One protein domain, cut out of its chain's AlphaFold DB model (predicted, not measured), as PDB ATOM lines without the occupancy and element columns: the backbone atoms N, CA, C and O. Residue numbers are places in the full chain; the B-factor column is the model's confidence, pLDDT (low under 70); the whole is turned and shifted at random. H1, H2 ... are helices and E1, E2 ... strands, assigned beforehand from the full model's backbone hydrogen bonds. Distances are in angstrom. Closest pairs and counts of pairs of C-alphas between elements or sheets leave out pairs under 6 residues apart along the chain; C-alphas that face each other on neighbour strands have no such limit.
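Overview. This is residues 4 to 128 of the 233 residues of the protein "PRC-barrel domain-containing protein" of Sediminibacillus albus (UniProt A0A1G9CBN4). There is little regular structure: a small curled sheet, E3 - E2 - E1 - E6, antiparallel, is set among long loops, with H2 near E3 and H3 packed on H2. A separate hairpin, E4 and E5, sticks out at residues 40 to 45. The 125 printed residues, 49 in named elements of mixed class, run E1 E2 E3 E4 E5 H1 H2 H3 E6; the whole is compact, radius of gyration 14.3 A, spanning 39 by 30 by 29 A.

Arrangement. E1, residues 4 to 7, E2, 13 to 18, and E3, 29 to 31, form a meander, each strand the antiparallel neighbour of the one before; N 5 and O 15 are 2.9 A apart, N 16 and O 31 2.8 A. E4, 36 to 40, and E5, 45 to 48, form a hairpin, with N 40 and O 45 2.8 A apart. H1, 52 to 56, and H2, 69 to 79, only graze the four-stranded sheet. H3, 112 to 119, touches H2 at a steep tilt of 63 degrees; their closest C-alphas, Pro 69 and Ala 118, are 5.0 A apart. E6, 125 to 127, is antiparallel to E1, with N 6 and O 126 2.9 A apart. Every O i to N i+4 pair is within hydrogen-bond range in H1 and H2, 3 of 4 in H3.

Along the chain. E1 begins at C-alpha 4 (4.942, 10.064, -33.207); E6 ends at C-alpha 127 (3.372, 15.532, -33.665). E2 is 14.0 A long, H2 15.6 A.

Size, cuts and confidence. The C-alphas farthest apart, of Asp 42 and Asp 112, are 45.2 A apart. The printed part has no cut. The links H1 to H2 and H2 to H3 are long. Residues 62 to 66 and 86 to 116 have pLDDT under 70.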
ATOM      1  N   LEU A   4       6.232  10.746 -33.269       90.81
ATOM      2  CA  LEU A   4       4.942  10.064 -33.207       90.81
ATOM      3  C   LEU A   4       3.897  11.026 -33.751       90.81
ATOM      4  O   LEU A   4       3.803  12.151 -33.263       90.81
ATOM      5  N   TYR A   5       3.121  10.571 -34.729       92.62
ATOM      6  CA  TYR A   5       2.074  11.362 -35.361       92.62
ATOM      7  C   TYR A   5       0.713  10.803 -34.989       92.62
ATOM      8  O   TYR A   5       0.491   9.598 -35.127       92.62
ATOM      9  N   PHE A   6      -0.195  11.668 -34.553       93.88
ATOM     10  CA  PHE A   6      -1.576  11.316 -34.248       93.88
ATOM     11  C   PHE A   6      -2.553  12.148 -35.077       93.88
ATOM     12  O   PHE A   6      -2.209  13.255 -35.492       93.88
ATOM     13  N   ASP A   7      -3.752  11.620 -35.327       91.88
ATOM     14  CA  ASP A   7      -4.825  12.395 -35.952       91.88
ATOM     15  C   ASP A   7      -5.592  13.224 -34.911       91.88
ATOM     16  O   ASP A   7      -5.919  12.747 -33.821       91.88
ATOM     17  N   ASP A   8      -5.867  14.480 -35.251       91.50
ATOM     18  CA  ASP A   8      -6.383  15.497 -34.332       91.50
ATOM     19  C   ASP A   8      -7.882  15.392 -33.999       91.50
ATOM     20  O   ASP A   8      -8.408  16.243 -33.283       91.50
ATOM     21  N   THR A   9      -8.574  14.351 -34.472       88.88
ATOM     22  CA  THR A   9     -10.002  14.137 -34.168       88.88
ATOM     23  C   THR A   9     -10.233  12.873 -33.346       88.88
ATOM     24  O   THR A   9     -10.999  12.897 -32.387       88.88
ATOM     25  N   GLN A  10      -9.594  11.758 -33.704       89.88
ATOM     26  CA  GLN A  10      -9.728  10.467 -33.026       89.88
ATOM     27  C   GLN A  10      -8.617  10.217 -32.007       89.88
ATOM     28  O   GLN A  10      -8.691   9.235 -31.264       89.88
ATOM     29  N   TRP A  11      -7.584  11.069 -31.969       94.12
ATOM     30  CA  TRP A  11      -6.410  10.915 -31.108       94.12
ATOM     31  C   TRP A  11      -5.668   9.587 -31.328       94.12
ATOM     32  O   TRP A  11      -4.995   9.078 -30.428       94.12
ATOM     33  N   ALA A  12      -5.805   8.993 -32.515       93.19
ATOM     34  CA  ALA A  12      -5.140   7.746 -32.852       93.19
ATOM     35  C   ALA A  12      -3.743   8.030 -33.392       93.19
ATOM     36  O   ALA A  12      -3.548   8.943 -34.188       93.19
ATOM     37  N   ILE A  13      -2.770   7.226 -32.987       93.19
ATOM     38  CA  ILE A  13      -1.403   7.288 -33.489       93.19
ATOM     39  C   ILE A  13      -1.407   6.714 -34.895       93.19
ATOM     40  O   ILE A  13      -1.691   5.542 -35.062       93.19
ATOM     41  N   ARG A  14      -1.096   7.501 -35.919       92.31
ATOM     42  CA  ARG A  14      -1.162   7.063 -37.320       92.31
ATOM     43  C   ARG A  14       0.182   6.687 -37.895       92.31
ATOM     44  O   ARG A  14       0.249   5.769 -38.706       92.31
ATOM     45  N   TYR A  15       1.244   7.349 -37.446       91.56
ATOM     46  CA  TYR A  15       2.586   7.101 -37.955       91.56
ATOM     47  C   TYR A  15       3.639   7.236 -36.868       91.56
ATOM     48  O   TYR A  15       3.507   7.990 -35.905       91.56
ATOM     49  N   LEU A  16       4.721   6.500 -37.073       90.00
ATOM     50  CA  LEU A  16       5.866   6.423 -36.192       90.00
ATOM     51  C   LEU A  16       7.150   6.634 -36.990       90.00
ATOM     52  O   LEU A  16       7.419   5.920 -37.958       90.00
ATOM     53  N   GLY A  17       7.963   7.587 -36.547       87.06
ATOM     54  CA  GLY A  17       9.285   7.882 -37.081       87.06
ATOM     55  C   GLY A  17      10.317   6.842 -36.650       87.06
ATOM     56  O   GLY A  17      10.645   6.700 -35.460       87.06
ATOM     57  N   VAL A  18      10.873   6.130 -37.629       82.38
ATOM     58  CA  VAL A  18      11.905   5.108 -37.430       82.38
ATOM     59  C   VAL A  18      13.293   5.727 -37.578       82.38
ATOM     60  O   VAL A  18      13.598   6.390 -38.566       82.38
ATOM     61  N   ASP A  19      14.180   5.474 -36.609       78.31
ATOM     62  CA  ASP A  19      15.563   5.956 -36.684       78.31
ATOM     63  C   ASP A  19      16.390   5.101 -37.652       78.31
ATOM     64  O   ASP A  19      16.960   4.067 -37.292       78.31
ATOM     65  N   THR A  20      16.474   5.552 -38.900       82.56
ATOM     66  CA  THR A  20      17.259   4.895 -39.946       82.56
ATOM     67  C   THR A  20      18.636   5.514 -40.152       82.56
ATOM     68  O   THR A  20      19.375   5.049 -41.016       82.56
ATOM     69  N   ARG A  21      19.062   6.498 -39.343       81.38
ATOM     70  CA  ARG A  21      20.279   7.304 -39.595       81.38
ATOM     71  C   ARG A  21      21.560   6.487 -39.781       81.38
ATOM     72  O   ARG A  21      22.455   6.909 -40.504       81.38
ATOM     73  N   LYS A  22      21.650   5.306 -39.158       83.31
ATOM     74  CA  LYS A  22      22.810   4.403 -39.283       83.31
ATOM     75  C   LYS A  22      22.957   3.761 -40.671       83.31
ATOM     76  O   LYS A  22      24.040   3.282 -40.983       83.31
ATOM     77  N   TRP A  23      21.891   3.689 -41.472       85.94
ATOM     78  CA  TRP A  23      21.886   2.951 -42.746       85.94
ATOM     79  C   TRP A  23      21.102   3.633 -43.889       85.94
ATOM     80  O   TRP A  23      21.269   3.242 -45.043       85.94
ATOM     81  N   LEU A  24      20.308   4.665 -43.580       83.62
ATOM     82  CA  LEU A  24      19.687   5.648 -44.479       83.62
ATOM     83  C   LEU A  24      19.816   7.049 -43.849       83.62
ATOM     84  O   LEU A  24      18.853   7.555 -43.264       83.62
ATOM     85  N   PRO A  25      21.011   7.661 -43.875       82.75
ATOM     86  CA  PRO A  25      21.209   8.998 -43.320       82.75
ATOM     87  C   PRO A  25      20.382  10.046 -44.082       82.75
ATOM     88  O   PRO A  25      20.263   9.972 -45.303       82.75
ATOM     89  N   GLY A  26      19.821  11.017 -43.354       78.00
ATOM     90  CA  GLY A  26      19.075  12.154 -43.915       78.00
ATOM     91  C   GLY A  26      17.671  11.840 -44.445       78.00
ATOM     92  O   GLY A  26      17.007  12.739 -44.949       78.00
ATOM     93  N   ARG A  27      17.199  10.586 -44.357       80.75
ATOM     94  CA  ARG A  27      15.809  10.237 -44.695       80.75
ATOM     95  C   ARG A  27      14.990  10.040 -43.429       80.75
ATOM     96  O   ARG A  27      15.385   9.261 -42.559       80.75
ATOM     97  N   ARG A  28      13.830  10.696 -43.370       82.88
ATOM     98  CA  ARG A  28      12.787  10.400 -42.386       82.88
ATOM     99  C   ARG A  28      11.892   9.298 -42.928       82.88
ATOM    100  O   ARG A  28      11.356   9.407 -44.031       82.88
ATOM    101  N   VAL A  29      11.775   8.228 -42.154       86.50
ATOM    102  CA  VAL A  29      10.948   7.066 -42.479       86.50
ATOM    103  C   VAL A  29       9.805   7.008 -41.486       86.50
ATOM    104  O   VAL A  29      10.037   6.934 -40.280       86.50
ATOM    105  N   LEU A  30       8.590   6.987 -42.021       89.12
ATOM    106  CA  LEU A  30       7.356   6.892 -41.259       89.12
ATOM    107  C   LEU A  30       6.684   5.559 -41.556       89.12
ATOM    108  O   LEU A  30       6.517   5.188 -42.719       89.12
ATOM    109  N   LEU A  31       6.319   4.845 -40.497       89.69
ATOM    110  CA  LEU A  31       5.591   3.585 -40.577       89.69
ATOM    111  C   LEU A  31       4.285   3.687 -39.801       89.69
ATOM    112  O   LEU A  31       4.260   4.241 -38.703       89.69
ATOM    113  N   SER A  32       3.222   3.119 -40.360       90.62
ATOM    114  CA  SER A  32       1.958   2.941 -39.650       90.62
ATOM    115  C   SER A  32       2.116   1.922 -38.512       90.62
ATOM    116  O   SER A  32       2.896   0.974 -38.656       90.62
ATOM    117  N   PRO A  33       1.355   2.047 -37.410       89.38
ATOM    118  CA  PRO A  33       1.109   0.986 -36.436       89.38
ATOM    119  C   PRO A  33       0.978  -0.433 -37.000       89.38
ATOM    120  O   PRO A  33       1.512  -1.376 -36.420       89.38
ATOM    121  N   SER A  34       0.335  -0.589 -38.164       85.06
ATOM    122  CA  SER A  34       0.164  -1.881 -38.850       85.06
ATOM    123  C   SER A  34       1.479  -2.543 -39.288       85.06
ATOM    124  O   SER A  34       1.509  -3.743 -39.566       85.06
ATOM    125  N   SER A  35       2.580  -1.795 -39.346       87.00
ATOM    126  CA  SER A  35       3.908  -2.332 -39.651       87.00
ATOM    127  C   SER A  35       4.619  -2.925 -38.436       87.00
ATOM    128  O   SER A  35       5.615  -3.624 -38.628       87.00
ATOM    129  N   PHE A  36       4.165  -2.677 -37.203       85.50
ATOM    130  CA  PHE A  36       4.867  -3.118 -35.996       85.50
ATOM    131  C   PHE A  36       4.318  -4.447 -35.477       85.50
ATOM    132  O   PHE A  36       3.147  -4.576 -35.141       85.50
ATOM    133  N   THR A  37       5.187  -5.455 -35.399       82.00
ATOM    134  CA  THR A  37       4.823  -6.816 -34.971       82.00
ATOM    135  C   THR A  37       5.048  -7.049 -33.484       82.00
ATOM    136  O   THR A  37       4.403  -7.911 -32.890       82.00
ATOM    137  N   LYS A  38       5.979  -6.307 -32.880       80.69
ATOM    138  CA  LYS A  38       6.273  -6.354 -31.446       80.69
ATOM    139  C   LYS A  38       6.902  -5.039 -30.999       80.69
ATOM    140  O   LYS A  38       7.860  -4.577 -31.619       80.69
ATOM    141  N   ILE A  39       6.422  -4.497 -29.886       80.38
ATOM    142  CA  ILE A  39       7.076  -3.418 -29.141       80.38
ATOM    143  C   ILE A  39       7.747  -4.050 -27.921       80.38
ATOM    144  O   ILE A  39       7.145  -4.872 -27.234       80.38
ATOM    145  N   ASP A  40       9.011  -3.719 -27.681       80.31
ATOM    146  CA  ASP A  40       9.786  -4.181 -26.531       80.31
ATOM    147  C   ASP A  40      10.287  -2.948 -25.760       80.31
ATOM    148  O   ASP A  40      11.333  -2.382 -26.113       80.31
ATOM    149  N   PRO A  41       9.504  -2.469 -24.772       73.19
ATOM    150  CA  PRO A  41       9.826  -1.263 -24.013       73.19
ATOM    151  C   PRO A  41      11.120  -1.405 -23.209       73.19
ATOM    152  O   PRO A  41      11.931  -0.479 -23.206       73.19
ATOM    153  N   ASP A  42      11.351  -2.579 -22.611       77.69
ATOM    154  CA  ASP A  42      12.524  -2.872 -21.776       77.69
ATOM    155  C   ASP A  42      13.832  -2.706 -22.555       77.69
ATOM    156  O   ASP A  42      14.800  -2.125 -22.063       77.69
ATOM    157  N   ASN A  43      13.853  -3.185 -23.803       79.69
ATOM    158  CA  ASN A  43      15.015  -3.071 -24.682       79.69
ATOM    159  C   ASN A  43      14.969  -1.834 -25.592       79.69
ATOM    160  O   ASN A  43      15.890  -1.621 -26.382       79.69
ATOM    161  N   GLN A  44      13.908  -1.026 -25.509       74.94
ATOM    162  CA  GLN A  44      13.651   0.122 -26.385       74.94
ATOM    163  C   GLN A  44      13.724  -0.238 -27.878       74.94
ATOM    164  O   GLN A  44      14.230   0.526 -28.709       74.94
ATOM    165  N   THR A  45      13.223  -1.422 -28.230       77.50
ATOM    166  CA  THR A  45      13.240  -1.932 -29.605       77.50
ATOM    167  C   THR A  45      11.832  -2.134 -30.134       77.50
ATOM    168  O   THR A  45      10.910  -2.460 -29.393       77.50
ATOM    169  N   VAL A  46      11.667  -1.943 -31.440       79.50
ATOM    170  CA  VAL A  46      10.411  -2.233 -32.124       79.50
ATOM    171  C   VAL A  46      10.712  -3.106 -33.331       79.50
ATOM    172  O   VAL A  46      11.627  -2.817 -34.106       79.50
ATOM    173  N   HIS A  47       9.958  -4.189 -33.467       83.31
ATOM    174  CA  HIS A  47      10.040  -5.102 -34.592       83.31
ATOM    175  C   HIS A  47       9.044  -4.677 -35.663       83.31
ATOM    176  O   HIS A  47       7.875  -4.430 -35.370       83.31
ATOM    177  N   VAL A  48       9.518  -4.607 -36.905       86.12
ATOM    178  CA  VAL A  48       8.710  -4.258 -38.076       86.12
ATOM    179  C   VAL A  48       8.580  -5.458 -39.005       86.12
ATOM    180  O   VAL A  48       9.490  -6.286 -39.076       86.12
ATOM    181  N   SER A  49       7.457  -5.564 -39.711       83.88
ATOM    182  CA  SER A  49       7.214  -6.616 -40.708       83.88
ATOM    183  C   SER A  49       7.957  -6.371 -42.028       83.88
ATOM    184  O   SER A  49       8.254  -7.321 -42.748       83.88
ATOM    185  N   ASN A  50       8.276  -5.112 -42.344       85.38
ATOM    186  CA  ASN A  50       8.929  -4.728 -43.594       85.38
ATOM    187  C   ASN A  50      10.451  -4.958 -43.551       85.38
ATOM    188  O   ASN A  50      11.114  -4.669 -42.552       85.38
ATOM    189  N   ASP A  51      11.029  -5.422 -44.664       87.88
ATOM    190  CA  ASP A  51      12.481  -5.536 -44.802       87.88
ATOM    191  C   ASP A  51      13.160  -4.172 -45.056       87.88
ATOM    192  O   ASP A  51      12.530  -3.148 -45.341       87.88
ATOM    193  N   LYS A  52      14.495  -4.146 -44.948       87.38
ATOM    194  CA  LYS A  52      15.283  -2.917 -45.137       87.38
ATOM    195  C   LYS A  52      15.175  -2.340 -46.548       87.38
ATOM    196  O   LYS A  52      15.389  -1.144 -46.713       87.38
ATOM    197  N   GLU A  53      14.944  -3.166 -47.564       88.44
ATOM    198  CA  GLU A  53      14.857  -2.704 -48.950       88.44
ATOM    199  C   GLU A  53      13.529  -1.988 -49.199       88.44
ATOM    200  O   GLU A  53      13.518  -0.869 -49.707       88.44
ATOM    201  N   THR A  54      12.439  -2.565 -48.706       89.56
ATOM    202  CA  THR A  54      11.101  -1.977 -48.676       89.56
ATOM    203  C   THR A  54      11.115  -0.644 -47.934       89.56
ATOM    204  O   THR A  54      10.629   0.356 -48.451       89.56
ATOM    205  N   VAL A  55      11.735  -0.580 -46.756       89.06
ATOM    206  CA  VAL A  55      11.858   0.685 -46.013       89.06
ATOM    207  C   VAL A  55      12.738   1.701 -46.755       89.06
ATOM    208  O   VAL A  55      12.452   2.894 -46.753       89.06
ATOM    209  N   ARG A  56      13.807   1.258 -47.430       87.50
ATOM    210  CA  ARG A  56      14.677   2.149 -48.217       87.50
ATOM    211  C   ARG A  56      13.949   2.797 -49.386       87.50
ATOM    212  O   ARG A  56      14.250   3.948 -49.694       87.50
ATOM    213  N   ASN A  57      13.049   2.066 -50.031       88.25
ATOM    214  CA  ASN A  57      12.374   2.506 -51.246       88.25
ATOM    215  C   ASN A  57      11.058   3.255 -50.972       88.25
ATOM    216  O   ASN A  57      10.407   3.681 -51.923       88.25
ATOM    217  N   SER A  58      10.681   3.463 -49.703       88.00
ATOM    218  CA  SER A  58       9.451   4.176 -49.363       88.00
ATOM    219  C   SER A  58       9.506   5.660 -49.742       88.00
ATOM    220  O   SER A  58      10.600   6.247 -49.814       88.00
ATOM    221  N   PRO A  59       8.333   6.301 -49.919       86.69
ATOM    222  CA  PRO A  59       8.227   7.753 -49.885       86.69
ATOM    223  C   PRO A  59       8.956   8.299 -48.651       86.69
ATOM    224  O   PRO A  59       8.900   7.695 -47.578       86.69
ATOM    225  N   SER A  60       9.688   9.401 -48.822       75.19
ATOM    226  CA  SER A  60      10.394  10.065 -47.725       75.19
ATOM    227  C   SER A  60       9.872  11.471 -47.530       75.19
ATOM    228  O   SER A  60       9.739  12.208 -48.507       75.19
ATOM    229  N   LEU A  61       9.691  11.849 -46.272       72.44
ATOM    230  CA  LEU A  61       9.462  13.226 -45.874       72.44
ATOM    231  C   LEU A  61      10.823  13.937 -45.844       72.44
ATOM    232  O   LEU A  61      11.762  13.441 -45.210       72.44
ATOM    233  N   GLU A  62      10.967  15.054 -46.559       67.06
ATOM    234  CA  GLU A  62      12.156  15.896 -46.396       67.06
ATOM    235  C   GLU A  62      12.174  16.473 -44.971       67.06
ATOM    236  O   GLU A  62      11.125  16.728 -44.385       67.06
ATOM    237  N   GLU A  63      13.357  16.683 -44.385       57.19
ATOM    238  CA  GLU A  63      13.489  17.044 -42.961       57.19
ATOM    239  C   GLU A  63      12.805  18.371 -42.564       57.19
ATOM    240  O   GLU A  63      12.598  18.619 -41.378       57.19
ATOM    241  N   ALA A  64      12.451  19.221 -43.528       50.69
ATOM    242  CA  ALA A  64      11.748  20.484 -43.303       50.69
ATOM    243  C   ALA A  64      10.272  20.456 -43.744       50.69
ATOM    244  O   ALA A  64       9.590  21.475 -43.646       50.69
ATOM    245  N   SER A  65       9.782  19.327 -44.263       61.94
ATOM    246  CA  SER A  65       8.422  19.214 -44.787       61.94
ATOM    247  C   SER A  65       7.446  18.754 -43.713       61.94
ATOM    248  O   SER A  65       7.705  17.803 -42.982       61.94
ATOM    249  N   SER A  66       6.288  19.408 -43.664       66.75
ATOM    250  CA  SER A  66       5.132  18.935 -42.907       66.75
ATOM    251  C   SER A  66       4.528  17.703 -43.580       66.75
ATOM    252  O   SER A  66       4.561  17.569 -44.804       66.75
ATOM    253  N   MET A  67       3.932  16.826 -42.779       79.44
ATOM    254  CA  MET A  67       3.094  15.741 -43.274       79.44
ATOM    255  C   MET A  67       1.899  16.322 -44.054       79.44
ATOM    256  O   MET A  67       1.204  17.201 -43.546       79.44
ATOM    257  N   THR A  68       1.666  15.855 -45.282       84.19
ATOM    258  CA  THR A  68       0.530  16.283 -46.117       84.19
ATOM    259  C   THR A  68      -0.414  15.113 -46.397       84.19
ATOM    260  O   THR A  68       0.063  13.981 -46.521       84.19
ATOM    261  N   PRO A  69      -1.718  15.364 -46.622       85.88
ATOM    262  CA  PRO A  69      -2.662  14.331 -47.058       85.88
ATOM    263  C   PRO A  69      -2.177  13.536 -48.284       85.88
ATOM    264  O   PRO A  69      -2.251  12.311 -48.328       85.88
ATOM    265  N   SER A  70      -1.576  14.216 -49.266       83.25
ATOM    266  CA  SER A  70      -0.997  13.567 -50.451       83.25
ATOM    267  C   SER A  70       0.165  12.623 -50.121       83.25
ATOM    268  O   SER A  70       0.315  11.572 -50.750       83.25
ATOM    269  N   TYR A  71       0.980  12.961 -49.122       86.00
ATOM    270  CA  TYR A  71       2.076  12.112 -48.668       86.00
ATOM    271  C   TYR A  71       1.561  10.885 -47.898       86.00
ATOM    272  O   TYR A  71       2.082   9.785 -48.083       86.00
ATOM    273  N   GLU A  72       0.485  11.025 -47.121       87.81
ATOM    274  CA  GLU A  72      -0.198   9.890 -46.484       87.81
ATOM    275  C   GLU A  72      -0.779   8.899 -47.496       87.81
ATOM    276  O   GLU A  72      -0.607   7.684 -47.357       87.81
ATOM    277  N   VAL A  73      -1.422   9.410 -48.553       84.62
ATOM    278  CA  VAL A  73      -1.919   8.588 -49.665       84.62
ATOM    279  C   VAL A  73      -0.758   7.853 -50.340       84.62
ATOM    280  O   VAL A  73      -0.867   6.655 -50.610       84.62
ATOM    281  N   ALA A  74       0.374   8.529 -50.568       86.50
ATOM    282  CA  ALA A  74       1.562   7.914 -51.157       86.50
ATOM    283  C   ALA A  74       2.133   6.784 -50.282       86.50
ATOM    284  O   ALA A  74       2.435   5.708 -50.799       86.50
ATOM    285  N   LEU A  75       2.245   6.993 -48.964       88.31
ATOM    286  CA  LEU A  75       2.682   5.956 -48.021       88.31
ATOM    287  C   LEU A  75       1.719   4.766 -48.006       88.31
ATOM    288  O   LEU A  75       2.151   3.619 -48.121       88.31
ATOM    289  N   THR A  76       0.418   5.041 -47.918       84.81
ATOM    290  CA  THR A  76      -0.634   4.019 -47.870       84.81
ATOM    291  C   THR A  76      -0.639   3.160 -49.130       84.81
ATOM    292  O   THR A  76      -0.666   1.934 -49.032       84.81
ATOM    293  N   ARG A  77      -0.515   3.776 -50.314       83.12
ATOM    294  CA  ARG A  77      -0.370   3.058 -51.591       83.12
ATOM    295  C   ARG A  77       0.918   2.238 -51.644       83.12
ATOM    296  O   ARG A  77       0.873   1.078 -52.036       83.12
ATOM    297  N   TYR A  78       2.048   2.825 -51.240       87.50
ATOM    298  CA  TYR A  78       3.355   2.166 -51.294       87.50
ATOM    299  C   TYR A  78       3.409   0.903 -50.427       87.50
ATOM    300  O   TYR A  78       3.860  -0.145 -50.887       87.50
ATOM    301  N   TYR A  79       2.940   0.995 -49.182       85.19
ATOM    302  CA  TYR A  79       2.948  -0.129 -48.246       85.19
ATOM    303  C   TYR A  79       1.739  -1.063 -48.393       85.19
ATOM    304  O   TYR A  79       1.733  -2.136 -47.787       85.19
ATOM    305  N   GLY A  80       0.730  -0.683 -49.183       79.88
ATOM    306  CA  GLY A  80      -0.510  -1.447 -49.333       79.88
ATOM    307  C   GLY A  80      -1.333  -1.493 -48.045       79.88
ATOM    308  O   GLY A  80      -1.909  -2.527 -47.715       79.88
ATOM    309  N   TRP A  81      -1.348  -0.402 -47.273       83.00
ATOM    310  CA  TRP A  81      -2.169  -0.319 -46.066       83.00
ATOM    311  C   TRP A  81      -3.633  -0.055 -46.415       83.00
ATOM    312  O   TRP A  81      -3.953   0.597 -47.409       83.00
ATOM    313  N   THR A  82      -4.538  -0.522 -45.556       76.50
ATOM    314  CA  THR A  82      -5.935  -0.091 -45.607       76.50
ATOM    315  C   THR A  82      -6.022   1.367 -45.135       76.50
ATOM    316  O   THR A  82      -5.573   1.653 -44.022       76.50
ATOM    317  N   PRO A  83      -6.589   2.292 -45.932       77.06
ATOM    318  CA  PRO A  83      -6.714   3.690 -45.531       77.06
ATOM    319  C   PRO A  83      -7.623   3.824 -44.304       77.06
ATOM    320  O   PRO A  83      -8.816   3.517 -44.371       77.06
ATOM    321  N   TYR A  84      -7.087   4.296 -43.176       77.50
ATOM    322  CA  TYR A  84      -7.860   4.400 -41.930       77.50
ATOM    323  C   TYR A  84      -8.940   5.488 -41.984       77.50
ATOM    324  O   TYR A  84      -9.916   5.428 -41.244       77.50
ATOM    325  N   TRP A  85      -8.781   6.478 -42.866       77.88
ATOM    326  CA  TRP A  85      -9.751   7.553 -43.078       77.88
ATOM    327  C   TRP A  85     -10.967   7.105 -43.900       77.88
ATOM    328  O   TRP A  85     -11.949   7.836 -44.003       77.88
ATOM    329  N   THR A  86     -10.957   5.878 -44.431       66.50
ATOM    330  CA  THR A  86     -12.117   5.292 -45.108       66.50
ATOM    331  C   THR A  86     -12.953   4.467 -44.119       66.50
ATOM    332  O   THR A  86     -12.469   3.517 -43.508       66.50
ATOM    333  N   GLY A  87     -14.237   4.808 -43.949       57.53
ATOM    334  CA  GLY A  87     -15.200   3.957 -43.229       57.53
ATOM    335  C   GLY A  87     -15.486   4.282 -41.755       57.53
ATOM    336  O   GLY A  87     -16.189   3.503 -41.116       57.53
ATOM    337  N   GLY A  88     -15.014   5.418 -41.224       55.25
ATOM    338  CA  GLY A  88     -15.513   6.010 -39.968       55.25
ATOM    339  C   GLY A  88     -15.218   5.247 -38.664       55.25
ATOM    340  O   GLY A  88     -15.825   5.555 -37.644       55.25
ATOM    341  N   LEU A  89     -14.316   4.264 -38.690       60.91
ATOM    342  CA  LEU A  89     -13.849   3.498 -37.524       60.91
ATOM    343  C   LEU A  89     -12.373   3.815 -37.244       60.91
ATOM    344  O   LEU A  89     -11.672   4.267 -38.147       60.91
ATOM    345  N   LEU A  90     -11.872   3.543 -36.032       55.88
ATOM    346  CA  LEU A  90     -10.526   3.954 -35.608       55.88
ATOM    347  C   LEU A  90      -9.441   3.368 -36.521       55.88
ATOM    348  O   LEU A  90      -8.501   4.073 -36.859       55.88
ATOM    349  N   TRP A  91      -9.593   2.116 -36.963       63.00
ATOM    350  CA  TRP A  91      -8.684   1.418 -37.893       63.00
ATOM    351  C   TRP A  91      -9.436   0.520 -38.894       63.00
ATOM    352  O   TRP A  91      -8.929  -0.506 -39.344       63.00
ATOM    353  N   GLY A  92     -10.690   0.850 -39.207       62.38
ATOM    354  CA  GLY A  92     -11.613  -0.078 -39.870       62.38
ATOM    355  C   GLY A  92     -12.313  -1.016 -38.873       62.38
ATOM    356  O   GLY A  92     -12.426  -0.698 -37.696       62.38
ATOM    357  N   ARG A  93     -12.811  -2.177 -39.327       52.03
ATOM    358  CA  ARG A  93     -13.813  -3.021 -38.618       52.03
ATOM    359  C   ARG A  93     -13.515  -3.432 -37.162       52.03
ATOM    360  O   ARG A  93     -14.444  -3.910 -36.517       52.03
ATOM    361  N   GLN A  94     -12.279  -3.329 -36.667       52.56
ATOM    362  CA  GLN A  94     -11.898  -3.799 -35.324       52.56
ATOM    363  C   GLN A  94     -11.218  -2.748 -34.429       52.56
ATOM    364  O   GLN A  94     -10.728  -3.116 -33.367       52.56
ATOM    365  N   ASP A  95     -11.167  -1.470 -34.825       67.56
ATOM    366  CA  ASP A  95     -10.510  -0.385 -34.063       67.56
ATOM    367  C   ASP A  95      -9.060  -0.679 -33.607       67.56
ATOM    368  O   ASP A  95      -8.519  -0.019 -32.718       67.56
ATOM    369  N   VAL A  96      -8.406  -1.653 -34.238       66.81
ATOM    370  CA  VAL A  96      -6.990  -2.003 -34.088       66.81
ATOM    371  C   VAL A  96      -6.356  -2.065 -35.476       66.81
ATOM    372  O   VAL A  96      -7.026  -2.482 -36.430       66.81
ATOM    373  N   PRO A  97      -5.085  -1.666 -35.633       64.50
ATOM    374  CA  PRO A  97      -4.422  -1.740 -36.923       64.50
ATOM    375  C   PRO A  97      -4.247  -3.204 -37.339       64.50
ATOM    376  O   PRO A  97      -3.714  -4.026 -36.593       64.50
ATOM    377  N   LEU A  98      -4.682  -3.534 -38.555       65.12
ATOM    378  CA  LEU A  98      -4.455  -4.854 -39.136       65.12
ATOM    379  C   LEU A  98      -2.969  -5.000 -39.471       65.12
ATOM    380  O   LEU A  98      -2.465  -4.341 -40.378       65.12
ATOM    381  N   VAL A  99      -2.261  -5.844 -38.718       58.62
ATOM    382  CA  VAL A  99      -0.830  -6.094 -38.931       58.62
ATOM    383  C   VAL A  99      -0.629  -6.985 -40.156       58.62
ATOM    384  O   VAL A  99      -1.127  -8.109 -40.204       58.62
ATOM    385  N   GLY A 100       0.148  -6.495 -41.122       54.28
ATOM    386  CA  GLY A 100       0.442  -7.185 -42.379       54.28
ATOM    387  C   GLY A 100      -0.009  -6.403 -43.612       54.28
ATOM    388  O   GLY A 100      -0.650  -5.361 -43.519       54.28
ATOM    389  N   THR A 101       0.363  -6.897 -44.789       46.88
ATOM    390  CA  THR A 101      -0.142  -6.381 -46.064       46.88
ATOM    391  C   THR A 101      -1.500  -7.018 -46.329       46.88
ATOM    392  O   THR A 101      -1.602  -8.247 -46.347       46.88
ATOM    393  N   VAL A 102      -2.540  -6.217 -46.561       48.50
ATOM    394  CA  VAL A 102      -3.696  -6.751 -47.284       48.50
ATOM    395  C   VAL A 102      -3.199  -7.098 -48.687       48.50
ATOM    396  O   VAL A 102      -2.685  -6.247 -49.403       48.50
ATOM    397  N   ASP A 103      -3.288  -8.375 -49.062       43.59
ATOM    398  CA  ASP A 103      -2.903  -8.862 -50.401       43.59
ATOM    399  C   ASP A 103      -3.814  -8.269 -51.504       43.59
ATOM    400  O   ASP A 103      -3.561  -8.388 -52.703       43.59
ATOM    401  N   GLU A 104      -4.871  -7.561 -51.097       45.75
ATOM    402  CA  GLU A 104      -5.533  -6.562 -51.920       45.75
ATOM    403  C   GLU A 104      -4.607  -5.355 -52.072       45.75
ATOM    404  O   GLU A 104      -4.721  -4.357 -51.359       45.75
ATOM    405  N   LYS A 105      -3.704  -5.421 -53.061       44.59
ATOM    406  CA  LYS A 105      -3.219  -4.196 -53.701       44.59
ATOM    407  C   LYS A 105      -4.439  -3.309 -53.916       44.59
ATOM    408  O   LYS A 105      -5.372  -3.726 -54.610       44.59
ATOM    409  N   LEU A 106      -4.421  -2.104 -53.339       51.25
ATOM    410  CA  LEU A 106      -5.309  -1.043 -53.799       51.25
ATOM    411  C   LEU A 106      -5.247  -1.093 -55.332       51.25
ATOM    412  O   LEU A 106      -4.130  -1.176 -55.864       51.25
ATOM    413  N   PRO A 107      -6.394  -1.166 -56.036       52.56
ATOM    414  CA  PRO A 107      -6.378  -1.208 -57.489       52.56
ATOM    415  C   PRO A 107      -5.461  -0.093 -57.981       52.56
ATOM    416  O   PRO A 107      -5.432   0.971 -57.360       52.56
ATOM    417  N   ASP A 108      -4.678  -0.372 -59.023       54.00
ATOM    418  CA  ASP A 108      -3.710   0.567 -59.591       54.00
ATOM    419  C   ASP A 108      -4.492   1.786 -60.108       54.00
ATOM    420  O   ASP A 108      -5.004   1.807 -61.228       54.00
ATOM    421  N   ARG A 109      -4.743   2.737 -59.203       57.34
ATOM    422  CA  ARG A 109      -5.587   3.905 -59.421       57.34
ATOM    423  C   ARG A 109      -4.691   5.021 -59.937       57.34
ATOM    424  O   ARG A 109      -3.650   5.273 -59.316       57.34
ATOM    425  N   PRO A 110      -5.072   5.693 -61.034       59.50
ATOM    426  CA  PRO A 110      -4.258   6.746 -61.628       59.50
ATOM    427  C   PRO A 110      -3.890   7.825 -60.596       59.50
ATOM    428  O   PRO A 110      -4.577   8.006 -59.586       59.50
ATOM    429  N   GLU A 111      -2.769   8.516 -60.824       59.84
ATOM    430  CA  GLU A 111      -2.281   9.583 -59.935       59.84
ATOM    431  C   GLU A 111      -3.337  10.676 -59.717       59.84
ATOM    432  O   GLU A 111      -3.441  11.199 -58.612       59.84
ATOM    433  N   ASP A 112      -4.195  10.935 -60.704       59.22
ATOM    434  CA  ASP A 112      -5.285  11.910 -60.599       59.22
ATOM    435  C   ASP A 112      -6.285  11.567 -59.471       59.22
ATOM    436  O   ASP A 112      -6.724  12.458 -58.752       59.22
ATOM    437  N   GLU A 113      -6.551  10.281 -59.202       60.31
ATOM    438  CA  GLU A 113      -7.425   9.848 -58.093       60.31
ATOM    439  C   GLU A 113      -6.736   9.941 -56.713       60.31
ATOM    440  O   GLU A 113      -7.358   9.700 -55.679       60.31
ATOM    441  N   SER A 114      -5.428  10.232 -56.652       62.66
ATOM    442  CA  SER A 114      -4.737  10.458 -55.370       62.66
ATOM    443  C   SER A 114      -5.084  11.809 -54.754       62.66
ATOM    444  O   SER A 114      -5.127  11.909 -53.531       62.66
ATOM    445  N   ALA A 115      -5.376  12.806 -55.593       63.25
ATOM    446  CA  ALA A 115      -5.886  14.096 -55.151       63.25
ATOM    447  C   ALA A 115      -7.283  13.931 -54.538       63.25
ATOM    448  O   ALA A 115      -7.497  14.355 -53.409       63.25
ATOM    449  N   ASP A 116      -8.170  13.187 -55.210       69.31
ATOM    450  CA  ASP A 116      -9.517  12.897 -54.700       69.31
ATOM    451  C   ASP A 116      -9.480  12.152 -53.348       69.31
ATOM    452  O   ASP A 116     -10.239  12.469 -52.437       69.31
ATOM    453  N   LEU A 117      -8.563  11.189 -53.175       70.31
ATOM    454  CA  LEU A 117      -8.375  10.479 -51.898       70.31
ATOM    455  C   LEU A 117      -7.758  11.355 -50.801       70.31
ATOM    456  O   LEU A 117      -8.018  11.126 -49.621       70.31
ATOM    457  N   ALA A 118      -6.904  12.307 -51.171       74.75
ATOM    458  CA  ALA A 118      -6.340  13.263 -50.229       74.75
ATOM    459  C   ALA A 118      -7.421  14.229 -49.720       74.75
ATOM    460  O   ALA A 118      -7.401  14.580 -48.543       74.75
ATOM    461  N   ASP A 119      -8.394  14.583 -50.565       76.94
ATOM    462  CA  ASP A 119      -9.550  15.401 -50.188       76.94
ATOM    463  C   ASP A 119     -10.505  14.678 -49.211       76.94
ATOM    464  O   ASP A 119     -11.240  15.330 -48.468       76.94
ATOM    465  N   GLU A 120     -10.476  13.338 -49.148       78.00
ATOM    466  CA  GLU A 120     -11.210  12.557 -48.137       78.00
ATOM    467  C   GLU A 120     -10.578  12.641 -46.733       78.00
ATOM    468  O   GLU A 120     -11.239  12.336 -45.736       78.00
ATOM    469  N   ILE A 121      -9.310  13.056 -46.620       80.25
ATOM    470  CA  ILE A 121      -8.632  13.214 -45.330       80.25
ATOM    471  C   ILE A 121      -9.092  14.527 -44.693       80.25
ATOM    472  O   ILE A 121      -8.582  15.607 -44.971       80.25
ATOM    473  N   THR A 122     -10.066  14.429 -43.790       81.62
ATOM    474  CA  THR A 122     -10.636  15.592 -43.087       81.62
ATOM    475  C   THR A 122      -9.942  15.930 -41.764       81.62
ATOM    476  O   THR A 122     -10.446  16.751 -41.002       81.62
ATOM    477  N   HIS A 123      -8.845  15.244 -41.452       83.56
ATOM    478  CA  HIS A 123      -8.118  15.340 -40.187       83.56
ATOM    479  C   HIS A 123      -6.738  15.931 -40.442       83.56
ATOM    480  O   HIS A 123      -6.204  15.784 -41.541       83.56
ATOM    481  N   ASN A 124      -6.125  16.529 -39.424       88.50
ATOM    482  CA  ASN A 124      -4.707  16.863 -39.493       88.50
ATOM    483  C   ASN A 124      -3.894  15.859 -38.691       88.50
ATOM    484  O   ASN A 124      -4.305  15.408 -37.620       88.50
ATOM    485  N   LEU A 125      -2.696  15.575 -39.188       90.62
ATOM    486  CA  LEU A 125      -1.684  14.895 -38.404       90.62
ATOM    487  C   LEU A 125      -0.852  15.897 -37.623       90.62
ATOM    488  O   LEU A 125      -0.399  16.911 -38.157       90.62
ATOM    489  N   ARG A 126      -0.643  15.575 -36.353       91.56
ATOM    490  CA  ARG A 126       0.096  16.386 -35.388       91.56
ATOM    491  C   ARG A 126       1.191  15.550 -34.755       91.56
ATOM    492  O   ARG A 126       1.024  14.343 -34.571       91.56
ATOM    493  N   GLU A 127       2.297  16.188 -34.405       92.19
ATOM    494  CA  GLU A 127       3.372  15.532 -33.665       92.19
ATOM    495  C   GLU A 127       3.031  15.496 -32.175       92.19
ATOM    496  O   GLU A 127       2.581  16.483 -31.601       92.19
ATOM    497  N   ILE A 128       3.270  14.367 -31.507       94.31
ATOM    498  CA  ILE A 128       3.058  14.264 -30.053       94.31
ATOM    499  C   ILE A 128       3.937  15.250 -29.279       94.31
ATOM    500  O   ILE A 128       3.535  15.732 -28.219       94.31
TER     501      ILE A 128